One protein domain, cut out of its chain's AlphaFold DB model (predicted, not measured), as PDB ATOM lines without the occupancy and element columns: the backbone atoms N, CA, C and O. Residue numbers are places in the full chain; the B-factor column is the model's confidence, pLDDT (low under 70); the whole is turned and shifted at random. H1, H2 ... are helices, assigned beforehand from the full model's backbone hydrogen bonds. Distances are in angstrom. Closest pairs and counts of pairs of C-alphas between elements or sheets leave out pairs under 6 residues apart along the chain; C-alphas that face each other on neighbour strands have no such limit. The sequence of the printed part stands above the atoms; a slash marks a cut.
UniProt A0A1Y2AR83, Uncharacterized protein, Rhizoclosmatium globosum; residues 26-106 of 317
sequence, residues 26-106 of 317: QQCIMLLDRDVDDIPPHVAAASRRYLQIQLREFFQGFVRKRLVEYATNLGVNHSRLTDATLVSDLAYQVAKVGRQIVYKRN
ATOM      1  N   GLN A  26     -48.468 -40.016  32.034       42.94
ATOM      2  CA  GLN A  26     -48.707 -38.703  31.446       42.94
ATOM      3  C   GLN A  26     -50.023 -38.671  30.654       42.94
ATOM      4  O   GLN A  26     -50.779 -37.725  30.813       42.94
ATOM      5  N   GLN A  27     -50.384 -39.730  29.915       45.69
ATOM      6  CA  GLN A  27     -51.727 -39.871  29.329       45.69
ATOM      7  C   GLN A  27     -52.814 -40.058  30.398       45.69
ATOM      8  O   GLN A  27     -53.892 -39.508  30.243       45.69
ATOM      9  N   CYS A  28     -52.547 -40.757  31.502       47.00
ATOM     10  CA  CYS A  28     -53.446 -40.868  32.650       47.00
ATOM     11  C   CYS A  28     -53.718 -39.496  33.289       47.00
ATOM     12  O   CYS A  28     -54.864 -39.187  33.591       47.00
ATOM     13  N   ILE A  29     -52.695 -38.655  33.458       42.47
ATOM     14  CA  ILE A  29     -52.853 -37.278  33.948       42.47
ATOM     15  C   ILE A  29     -53.509 -36.384  32.879       42.47
ATOM     16  O   ILE A  29     -54.373 -35.592  33.212       42.47
ATOM     17  N   MET A  30     -53.181 -36.525  31.591       38.22
ATOM     18  CA  MET A  30     -53.828 -35.766  30.503       38.22
ATOM     19  C   MET A  30     -55.289 -36.175  30.258       38.22
ATOM     20  O   MET A  30     -56.067 -35.397  29.717       38.22
ATOM     21  N   LEU A  31     -55.686 -37.374  30.688       42.31
ATOM     22  CA  LEU A  31     -57.080 -37.814  30.744       42.31
ATOM     23  C   LEU A  31     -57.884 -37.093  31.841       42.31
ATOM     24  O   LEU A  31     -59.093 -37.268  31.892       42.31
ATOM     25  N   LEU A  32     -57.270 -36.231  32.663       39.22
ATOM     26  CA  LEU A  32     -58.016 -35.265  33.482       39.22
ATOM     27  C   LEU A  32     -58.875 -34.313  32.624       39.22
ATOM     28  O   LEU A  32     -59.827 -33.746  33.150       39.22
ATOM     29  N   ASP A  33     -58.575 -34.187  31.323       36.41
ATOM     30  CA  ASP A  33     -59.231 -33.275  30.373       36.41
ATOM     31  C   ASP A  33     -60.115 -33.990  29.322       36.41
ATOM     32  O   ASP A  33     -60.629 -33.364  28.396       36.41
ATOM     33  N   ARG A  34     -60.293 -35.319  29.417       39.72
ATOM     34  CA  ARG A  34     -61.146 -36.111  28.504       39.72
ATOM     35  C   ARG A  34     -62.011 -37.108  29.267       39.72
ATOM     36  O   ARG A  34     -61.661 -37.523  30.366       39.72
ATOM     37  N   ASP A  35     -63.142 -37.499  28.687       43.22
ATOM     38  CA  ASP A  35     -64.086 -38.441  29.292       43.22
ATOM     39  C   ASP A  35     -63.438 -39.806  29.590       43.22
ATOM     40  O   ASP A  35     -63.277 -40.670  28.734       43.22
ATOM     41  N   VAL A  36     -63.033 -39.986  30.850       49.06
ATOM     42  CA  VAL A  36     -62.396 -41.201  31.391       49.06
ATOM     43  C   VAL A  36     -63.366 -42.389  31.476       49.06
ATOM     44  O   VAL A  36     -62.953 -43.519  31.753       49.06
ATOM     45  N   ASP A  37     -64.644 -42.153  31.188       47.94
ATOM     46  CA  ASP A  37     -65.697 -43.166  31.186       47.94
ATOM     47  C   ASP A  37     -65.497 -44.236  30.089       47.94
ATOM     48  O   ASP A  37     -66.033 -45.338  30.205       47.94
ATOM     49  N   ASP A  38     -64.625 -43.983  29.104       53.94
ATOM     50  CA  ASP A  38     -64.363 -44.890  27.977       53.94
ATOM     51  C   ASP A  38     -63.196 -45.873  28.180       53.94
ATOM     52  O   ASP A  38     -62.920 -46.696  27.304       53.94
ATOM     53  N   ILE A  39     -62.472 -45.835  29.307       55.53
ATOM     54  CA  ILE A  39     -61.331 -46.746  29.497       55.53
ATOM     55  C   ILE A  39     -61.803 -48.105  30.042       55.53
ATOM     56  O   ILE A  39     -62.262 -48.186  31.188       55.53
ATOM     57  N   PRO A  40     -61.589 -49.220  29.314       58.28
ATOM     58  CA  PRO A  40     -62.057 -50.524  29.759       58.28
ATOM     59  C   PRO A  40     -61.422 -50.970  31.093       58.28
ATOM     60  O   PRO A  40     -60.210 -50.806  31.295       58.28
ATOM     61  N   PRO A  41     -62.174 -51.640  31.992       60.59
ATOM     62  CA  PRO A  41     -61.672 -52.065  33.304       60.59
ATOM     63  C   PRO A  41     -60.407 -52.937  33.267       60.59
ATOM     64  O   PRO A  41     -59.580 -52.869  34.180       60.59
ATOM     65  N   HIS A  42     -60.234 -53.749  32.220       61.34
ATOM     66  CA  HIS A  42     -59.061 -54.609  32.049       61.34
ATOM     67  C   HIS A  42     -57.797 -53.809  31.683       61.34
ATOM     68  O   HIS A  42     -56.725 -54.110  32.207       61.34
ATOM     69  N   VAL A  43     -57.928 -52.745  30.879       58.94
ATOM     70  CA  VAL A  43     -56.835 -51.810  30.553       58.94
ATOM     71  C   VAL A  43     -56.401 -51.060  31.813       58.94
ATOM     72  O   VAL A  43     -55.219 -51.026  32.146       58.94
ATOM     73  N   ALA A  44     -57.359 -50.569  32.606       59.53
ATOM     74  CA  ALA A  44     -57.080 -49.926  33.892       59.53
ATOM     75  C   ALA A  44     -56.337 -50.855  34.876       59.53
ATOM     76  O   ALA A  44     -55.439 -50.431  35.612       59.53
ATOM     77  N   ALA A  45     -56.711 -52.138  34.909       61.34
ATOM     78  CA  ALA A  45     -56.065 -53.138  35.753       61.34
ATOM     79  C   ALA A  45     -54.634 -53.465  35.287       61.34
ATOM     80  O   ALA A  45     -53.748 -53.602  36.138       61.34
ATOM     81  N   ALA A  46     -54.410 -53.556  33.972       60.19
ATOM     82  CA  ALA A  46     -53.103 -53.797  33.367       60.19
ATOM     83  C   ALA A  46     -52.138 -52.624  33.605       60.19
ATOM     84  O   ALA A  46     -51.052 -52.842  34.148       60.19
ATOM     85  N   SER A  47     -52.559 -51.381  33.339       63.50
ATOM     86  CA  SER A  47     -51.751 -50.174  33.586       63.50
ATOM     87  C   SER A  47     -51.355 -50.037  35.057       63.50
ATOM     88  O   SER A  47     -50.203 -49.748  35.374       63.50
ATOM     89  N   ARG A  48     -52.273 -50.339  35.990       67.62
ATOM     90  CA  ARG A  48     -51.960 -50.360  37.428       67.62
ATOM     91  C   ARG A  48     -50.892 -51.400  37.763       67.62
ATOM     92  O   ARG A  48     -50.009 -51.120  38.567       67.62
ATOM     93  N   ARG A  49     -50.991 -52.609  37.201       67.00
ATOM     94  CA  ARG A  49     -50.028 -53.689  37.470       67.00
ATOM     95  C   ARG A  49     -48.645 -53.340  36.926       67.00
ATOM     96  O   ARG A  49     -47.664 -53.567  37.624       67.00
ATOM     97  N   TYR A  50     -48.579 -52.747  35.736       69.81
ATOM     98  CA  TYR A  50     -47.335 -52.246  35.157       69.81
ATOM     99  C   TYR A  50     -46.705 -51.149  36.029       69.81
ATOM    100  O   TYR A  50     -45.553 -51.270  36.443       69.81
ATOM    101  N   LEU A  51     -47.496 -50.145  36.423       69.69
ATOM    102  CA  LEU A  51     -47.067 -49.076  37.327       69.69
ATOM    103  C   LEU A  51     -46.551 -49.627  38.667       69.69
ATOM    104  O   LEU A  51     -45.530 -49.171  39.171       69.69
ATOM    105  N   GLN A  52     -47.207 -50.645  39.232       74.44
ATOM    106  CA  GLN A  52     -46.748 -51.294  40.464       74.44
ATOM    107  C   GLN A  52     -45.382 -51.969  40.321       74.44
ATOM    108  O   GLN A  52     -44.636 -51.981  41.293       74.44
ATOM    109  N   ILE A  53     -45.051 -52.538  39.160       77.81
ATOM    110  CA  ILE A  53     -43.738 -53.160  38.926       77.81
ATOM    111  C   ILE A  53     -42.650 -52.081  38.919       77.81
ATOM    112  O   ILE A  53     -41.722 -52.165  39.719       77.81
ATOM    113  N   GLN A  54     -42.836 -51.019  38.132       78.38
ATOM    114  CA  GLN A  54     -41.903 -49.886  38.059       78.38
ATOM    115  C   GLN A  54     -41.693 -49.221  39.431       78.38
ATOM    116  O   GLN A  54     -40.574 -48.948  39.859       78.38
ATOM    117  N   LEU A  55     -42.775 -49.030  40.189       82.88
ATOM    118  CA  LEU A  55     -42.698 -48.468  41.538       82.88
ATOM    119  C   LEU A  55     -41.993 -49.398  42.529       82.88
ATOM    120  O   LEU A  55     -41.323 -48.919  43.441       82.88
ATOM    121  N   ARG A  56     -42.133 -50.721  42.389       84.50
ATOM    122  CA  ARG A  56     -41.383 -51.665  43.229       84.50
ATOM    123  C   ARG A  56     -39.892 -51.528  42.979       84.50
ATOM    124  O   ARG A  56     -39.156 -51.451  43.953       84.50
ATOM    125  N   GLU A  57     -39.467 -51.455  41.721       85.94
ATOM    126  CA  GLU A  57     -38.060 -51.247  41.356       85.94
ATOM    127  C   GLU A  57     -37.529 -49.936  41.945       85.94
ATOM    128  O   GLU A  57     -36.491 -49.935  42.609       85.94
ATOM    129  N   PHE A  58     -38.299 -48.847  41.831       87.38
ATOM    130  CA  PHE A  58     -37.977 -47.573  42.480       87.38
ATOM    131  C   PHE A  58     -37.769 -47.723  43.994       87.38
ATOM    132  O   PHE A  58     -36.780 -47.237  44.541       87.38
ATOM    133  N   PHE A  59     -38.681 -48.408  44.691       89.56
ATOM    134  CA  PHE A  59     -38.597 -48.543  46.144       89.56
ATOM    135  C   PHE A  59     -37.538 -49.553  46.617       89.56
ATOM    136  O   PHE A  59     -37.000 -49.384  47.710       89.56
ATOM    137  N   GLN A  60     -37.206 -50.576  45.824       88.12
ATOM    138  CA  GLN A  60     -36.211 -51.600  46.178       88.12
ATOM    139  C   GLN A  60     -34.816 -51.020  46.442       88.12
ATOM    140  O   GLN A  60     -34.071 -51.575  47.246       88.12
ATOM    141  N   GLY A  61     -34.477 -49.889  45.819       83.00
ATOM    142  CA  GLY A  61     -33.193 -49.213  46.014       83.00
ATOM    143  C   GLY A  61     -33.041 -48.479  47.353       83.00
ATOM    144  O   GLY A  61     -31.969 -47.937  47.630       83.00
ATOM    145  N   PHE A  62     -34.079 -48.416  48.195       90.88
ATOM    146  CA  PHE A  62     -34.040 -47.642  49.435       90.88
ATOM    147  C   PHE A  62     -33.831 -48.490  50.688       90.88
ATOM    148  O   PHE A  62     -34.470 -49.514  50.909       90.88
ATOM    149  N   VAL A  63     -33.000 -47.966  51.591       92.69
ATOM    150  CA  VAL A  63     -32.857 -48.490  52.954       92.69
ATOM    151  C   VAL A  63     -34.138 -48.287  53.774       92.69
ATOM    152  O   VAL A  63     -34.875 -47.314  53.573       92.69
ATOM    153  N   ARG A  64     -34.356 -49.147  54.781       92.19
ATOM    154  CA  ARG A  64     -35.542 -49.149  55.661       92.19
ATOM    155  C   ARG A  64     -35.980 -47.766  56.130       92.19
ATOM    156  O   ARG A  64     -37.167 -47.458  56.085       92.19
ATOM    157  N   LYS A  65     -35.038 -46.939  56.597       93.12
ATOM    158  CA  LYS A  65     -35.337 -45.599  57.127       93.12
ATOM    159  C   LYS A  65     -36.143 -44.770  56.121       93.12
ATOM    160  O   LYS A  65     -37.184 -44.227  56.471       93.12
ATOM    161  N   ARG A  66     -35.706 -44.759  54.862       93.00
ATOM    162  CA  ARG A  66     -36.352 -44.007  53.783       93.00
ATOM    163  C   ARG A  66     -37.674 -44.643  53.344       93.00
ATOM    164  O   ARG A  66     -38.629 -43.928  53.066       93.00
ATOM    165  N   LEU A  67     -37.780 -45.975  53.366       92.56
ATOM    166  CA  LEU A  67     -39.060 -46.668  53.146       92.56
ATOM    167  C   LEU A  67     -40.103 -46.311  54.217       92.56
ATOM    168  O   LEU A  67     -41.270 -46.110  53.901       92.56
ATOM    169  N   VAL A  68     -39.688 -46.199  55.481       92.44
ATOM    170  CA  VAL A  68     -40.555 -45.799  56.601       92.44
ATOM    171  C   VAL A  68     -41.002 -44.337  56.488       92.44
ATOM    172  O   VAL A  68     -42.154 -44.023  56.805       92.44
ATOM    173  N   GLU A  69     -40.127 -43.450  56.010       92.06
ATOM    174  CA  GLU A  69     -40.477 -42.061  55.689       92.06
ATOM    175  C   GLU A  69     -41.551 -42.015  54.590       92.06
ATOM    176  O   GLU A  69     -42.617 -41.437  54.806       92.06
ATOM    177  N   TYR A  70     -41.350 -42.723  53.470       92.75
ATOM    178  CA  TYR A  70     -42.372 -42.842  52.420       92.75
ATOM    179  C   TYR A  70     -43.678 -43.443  52.942       92.75
ATOM    180  O   TYR A  70     -44.756 -42.947  52.631       92.75
ATOM    181  N   ALA A  71     -43.606 -44.475  53.779       91.31
ATOM    182  CA  ALA A  71     -44.791 -45.117  54.335       91.31
ATOM    183  C   ALA A  71     -45.606 -44.169  55.214       91.31
ATOM    184  O   ALA A  71     -46.833 -44.165  55.148       91.31
ATOM    185  N   THR A  72     -44.931 -43.323  55.990       90.88
ATOM    186  CA  THR A  72     -45.577 -42.288  56.803       90.88
ATOM    187  C   THR A  72     -46.239 -41.225  55.918       90.88
ATOM    188  O   THR A  72     -47.407 -40.900  56.133       90.88
ATOM    189  N   ASN A  73     -45.545 -40.780  54.866       91.12
ATOM    190  CA  ASN A  73     -46.034 -39.785  53.901       91.12
ATOM    191  C   ASN A  73     -47.121 -40.306  52.946       91.12
ATOM    192  O   ASN A  73     -47.732 -39.514  52.235       91.12
ATOM    193  N   LEU A  74     -47.373 -41.617  52.925       88.62
ATOM    194  CA  LEU A  74     -48.415 -42.262  52.116       88.62
ATOM    195  C   LEU A  74     -49.517 -42.923  52.961       88.62
ATOM    196  O   LEU A  74     -50.408 -43.579  52.419       88.62
ATOM    197  N   GLY A  75     -49.445 -42.807  54.291       86.50
ATOM    198  CA  GLY A  75     -50.413 -43.415  55.207       86.50
ATOM    199  C   GLY A  75     -50.365 -44.948  55.273       86.50
ATOM    200  O   GLY A  75     -51.323 -45.574  55.746       86.50
ATOM    201  N   VAL A  76     -49.268 -45.572  54.836       86.88
ATOM    202  CA  VAL A  76     -49.047 -47.028  54.853       86.88
ATOM    203  C   VAL A  76     -48.570 -47.469  56.240       86.88
ATOM    204  O   VAL A  76     -47.665 -46.881  56.831       86.88
ATOM    205  N   ASN A  77     -49.186 -48.517  56.797       84.44
ATOM    206  CA  ASN A  77     -48.738 -49.071  58.075       84.44
ATOM    207  C   ASN A  77     -47.455 -49.882  57.863       84.44
ATOM    208  O   ASN A  77     -47.459 -50.841  57.108       84.44
ATOM    209  N   HIS A  78     -46.380 -49.526  58.560       86.62
ATOM    210  CA  HIS A  78     -45.055 -50.131  58.378       86.62
ATOM    211  C   HIS A  78     -44.531 -50.875  59.611       86.62
ATOM    212  O   HIS A  78     -43.516 -51.561  59.528       86.62
ATOM    213  N   SER A  79     -45.226 -50.794  60.749       79.75
ATOM    214  CA  SER A  79     -44.714 -51.241  62.060       79.75
ATOM    215  C   SER A  79     -44.369 -52.733  62.154       79.75
ATOM    216  O   SER A  79     -43.586 -53.118  63.017       79.75
ATOM    217  N   ARG A  80     -44.939 -53.570  61.279       81.25
ATOM    218  CA  ARG A  80     -44.738 -55.032  61.256       81.25
ATOM    219  C   ARG A  80     -44.397 -55.582  59.872       81.25
ATOM    220  O   ARG A  80     -44.423 -56.792  59.674       81.25
ATOM    221  N   LEU A  81     -44.126 -54.709  58.903       84.38
ATOM    222  CA  LEU A  81     -43.859 -55.135  57.531       84.38
ATOM    223  C   LEU A  81     -42.371 -55.383  57.326       84.38
ATOM    224  O   LEU A  81     -41.556 -54.517  57.656       84.38
ATOM    225  N   THR A  82     -42.040 -56.520  56.712       90.19
ATOM    226  CA  THR A  82     -40.714 -56.744  56.115       90.19
ATOM    227  C   THR A  82     -40.445 -55.697  55.032       90.19
ATOM    228  O   THR A  82     -41.378 -55.056  54.545       90.19
ATOM    229  N   ASP A  83     -39.188 -55.515  54.632       89.50
ATOM    230  CA  ASP A  83     -38.845 -54.549  53.580       89.50
ATOM    231  C   ASP A  83     -39.518 -54.889  52.249       89.50
ATOM    232  O   ASP A  83     -40.122 -54.016  51.633       89.50
ATOM    233  N   ALA A  84     -39.536 -56.166  51.861       87.25
ATOM    234  CA  ALA A  84     -40.194 -56.615  50.634       87.25
ATOM    235  C   ALA A  84     -41.713 -56.350  50.643       87.25
ATOM    236  O   ALA A  84     -42.285 -55.907  49.639       87.25
ATOM    237  N   THR A  85     -42.376 -56.587  51.782       89.56
ATOM    238  CA  THR A  85     -43.806 -56.281  51.930       89.56
ATOM    239  C   THR A  85     -44.047 -54.775  51.933       89.56
ATOM    240  O   THR A  85     -44.966 -54.308  51.271       89.56
ATOM    241  N   LEU A  86     -43.193 -54.000  52.609       90.31
ATOM    242  CA  LEU A  86     -43.318 -52.546  52.664       90.31
ATOM    243  C   LEU A  86     -43.157 -51.910  51.279       90.31
ATOM    244  O   LEU A  86     -43.979 -51.090  50.889       90.31
ATOM    245  N   VAL A  87     -42.154 -52.333  50.510       90.06
ATOM    246  CA  VAL A  87     -41.955 -51.946  49.103       90.06
ATOM    247  C   VAL A  87     -43.209 -52.234  48.274       90.06
ATOM    248  O   VAL A  87     -43.668 -51.381  47.512       90.06
ATOM    249  N   SER A  88     -43.796 -53.423  48.440       86.12
ATOM    250  CA  SER A  88     -45.003 -53.821  47.709       86.12
ATOM    251  C   SER A  88     -46.215 -52.959  48.069       86.12
ATOM    252  O   SER A  88     -46.949 -52.550  47.167       86.12
ATOM    253  N   ASP A  89     -46.403 -52.648  49.352       85.50
ATOM    254  CA  ASP A  89     -47.504 -51.815  49.842       85.50
ATOM    255  C   ASP A  89     -47.353 -50.348  49.420       85.50
ATOM    256  O   ASP A  89     -48.338 -49.714  49.036       85.50
ATOM    257  N   LEU A  90     -46.126 -49.813  49.421       88.75
ATOM    258  CA  LEU A  90     -45.819 -48.472  48.914       88.75
ATOM    259  C   LEU A  90     -46.152 -48.358  47.422       88.75
ATOM    260  O   LEU A  90     -46.899 -47.465  47.019       88.75
ATOM    261  N   ALA A  91     -45.665 -49.301  46.610       84.19
ATOM    262  CA  ALA A  91     -45.959 -49.353  45.181       84.19
ATOM    263  C   ALA A  91     -47.463 -49.503  44.907       84.19
ATOM    264  O   ALA A  91     -48.020 -48.837  44.031       84.19
ATOM    265  N   TYR A  92     -48.146 -50.350  45.684       83.62
ATOM    266  CA  TYR A  92     -49.592 -50.515  45.591       83.62
ATOM    267  C   TYR A  92     -50.335 -49.214  45.897       83.62
ATOM    268  O   TYR A  92     -51.236 -48.842  45.143       83.62
ATOM    269  N   GLN A  93     -49.961 -48.517  46.972       83.25
ATOM    270  CA  GLN A  93     -50.624 -47.291  47.401       83.25
ATOM    271  C   GLN A  93     -50.462 -46.170  46.368       83.25
ATOM    272  O   GLN A  93     -51.456 -45.538  46.008       83.25
ATOM    273  N   VAL A  94     -49.256 -45.975  45.827       82.62
ATOM    274  CA  VAL A  94     -49.009 -44.979  44.773       82.62
ATOM    275  C   VAL A  94     -49.828 -45.294  43.517       82.62
ATOM    276  O   VAL A  94     -50.559 -44.438  43.016       82.62
ATOM    277  N   ALA A  95     -49.808 -46.547  43.055       74.06
ATOM    278  CA  ALA A  95     -50.580 -46.958  41.883       74.06
ATOM    279  C   ALA A  95     -52.103 -46.871  42.100       74.06
ATOM    280  O   ALA A  95     -52.861 -46.581  41.171       74.06
ATOM    281  N   LYS A  96     -52.574 -47.119  43.328       77.31
ATOM    282  CA  LYS A  96     -53.984 -46.980  43.711       77.31
ATOM    283  C   LYS A  96     -54.437 -45.523  43.636       77.31
ATOM    284  O   LYS A  96     -55.514 -45.284  43.092       77.31
ATOM    285  N   VAL A  97     -53.651 -44.584  44.166       73.38
ATOM    286  CA  VAL A  97     -53.977 -43.150  44.111       73.38
ATOM    287  C   VAL A  97     -53.983 -42.665  42.667       73.38
ATOM    288  O   VAL A  97     -54.981 -42.089  42.252       73.38
ATOM    289  N   GLY A  98     -52.960 -43.006  41.871       66.12
ATOM    290  CA  GLY A  98     -52.938 -42.683  40.441       66.12
ATOM    291  C   GLY A  98     -54.232 -43.108  39.735       66.12
ATOM    292  O   GLY A  98     -54.862 -42.308  39.060       66.12
ATOM    293  N   ARG A  99     -54.727 -44.325  40.000       65.38
ATOM    294  CA  ARG A  99     -56.026 -44.775  39.474       65.38
ATOM    295  C   ARG A  99     -57.214 -43.964  40.015       65.38
ATOM    296  O   ARG A  99     -58.145 -43.680  39.279       65.38
ATOM    297  N   GLN A 100     -57.264 -43.638  41.300       64.44
ATOM    298  CA  GLN A 100     -58.416 -42.893  41.829       64.44
ATOM    299  C   GLN A 100     -58.534 -41.495  41.219       64.44
ATOM    300  O   GLN A 100     -59.645 -41.050  40.956       64.44
ATOM    301  N   ILE A 101     -57.405 -40.852  40.949       61.22
ATOM    302  CA  ILE A 101     -57.353 -39.509  40.374       61.22
ATOM    303  C   ILE A 101     -57.816 -39.525  38.922       61.22
ATOM    304  O   ILE A 101     -58.685 -38.747  38.550       61.22
ATOM    305  N   VAL A 102     -57.310 -40.480  38.142       54.31
ATOM    306  CA  VAL A 102     -57.671 -40.648  36.731       54.31
ATOM    307  C   VAL A 102     -59.152 -41.006  36.599       54.31
ATOM    308  O   VAL A 102     -59.877 -40.358  35.867       54.31
ATOM    309  N   TYR A 103     -59.632 -42.005  37.344       51.88
ATOM    310  CA  TYR A 103     -60.922 -42.642  37.053       51.88
ATOM    311  C   TYR A 103     -62.111 -42.148  37.877       51.88
ATOM    312  O   TYR A 103     -63.239 -42.480  37.536       51.88
ATOM    313  N   LYS A 104     -61.906 -41.459  39.007       54.44
ATOM    314  CA  LYS A 104     -63.021 -41.101  39.905       54.44
ATOM    315  C   LYS A 104     -63.329 -39.613  39.976       54.44
ATOM    316  O   LYS A 104     -64.191 -39.255  40.770       54.44
ATOM    317  N   ARG A 105     -62.652 -38.771  39.175       55.22
ATOM    318  CA  ARG A 105     -62.863 -37.309  39.136       55.22
ATOM    319  C   ARG A 105     -63.018 -36.726  40.542       55.22
ATOM    320  O   ARG A 105     -63.964 -35.999  40.819       55.22
ATOM    321  N   ASN A 106     -62.154 -37.137  41.469       59.81
ATOM    322  CA  ASN A 106     -62.257 -36.640  42.828       59.81
ATOM    323  C   ASN A 106     -61.558 -35.276  42.871       59.81
ATOM    324  O   ASN A 106     -60.352 -35.219  42.638       59.81
TER     325      ASN A 106
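What this domain is: This is residues 26 to 106 of the 317 residues of an uncharacterized protein of Rhizoclosmatium globosum (UniProt A0A1Y2AR83). What does the model look like? Two long helices, H2 and H4, pack slantwise and run opposite ways, with the short H3 packed on the first part of H4 and the short H1 at the other end, meeting H4 at residue 102. What is it made of? The printed part has 81 residues with four named helices in the order H1, H2, H3, H4 and no named strand; the class is all helix. How compact is it? It is only just loose, close to compact, with a radius of gyration of the C-alphas of 14.1 A, and elongated, spanning 40 by 21 by 19 A.

Where its parts are: Where do the first two helices lie? H1, residues 26 to 33, begins at C-alpha 26 (-48.707, -38.703, 31.446) and is 11.9 A long; H2, residues 41 to 60, is 28.5 A long. And the other two? H3, residues 64 to 73, is 14.2 A long. H4, residues 83 to 104, is 30.9 A long and ends at C-alpha 104 (-63.021, -41.101, 39.905).

How they stand to each other: Which helix is the hub? H4 touches H1, with residue 102 alone, at a shallow tilt of 31 degrees, the same way; the C-alphas of Cys 28 and Val 102 are closest, at 5.9 A. H4 touches H2 at a steep tilt of 38 degrees, opposite ways, closest at the C-alphas of Leu 55 and Ala 91, 5.0 A. With residues 83 to 90 alone it touches H3 at a shallow tilt of 26 degrees, the same way, closest at the C-alphas of Ala 71 and Leu 90, 6.5 A. Which stay apart? H1 is apart from H2 and H3, while H2 and H3 are close but not clearly touching, the C-alphas of Phe 59 and Leu 67 being 7.3 A apart. How are the backbones? In H2, H3 and H4 every O i to N i+4 pair is within hydrogen-bond range; in H1 2 of 4 are.

The domain as a whole: How large is it? The two C-alphas farthest apart, those of Arg 34 and Arg 80, are 41.2 A apart. Is it cut? The printed part has no cut; the link H2 to H3 is tight and the other two are short. Where is confidence low? Residues 26 to 51 and 98 to 106 are under 70, and the mean pLDDT of H1 is 42.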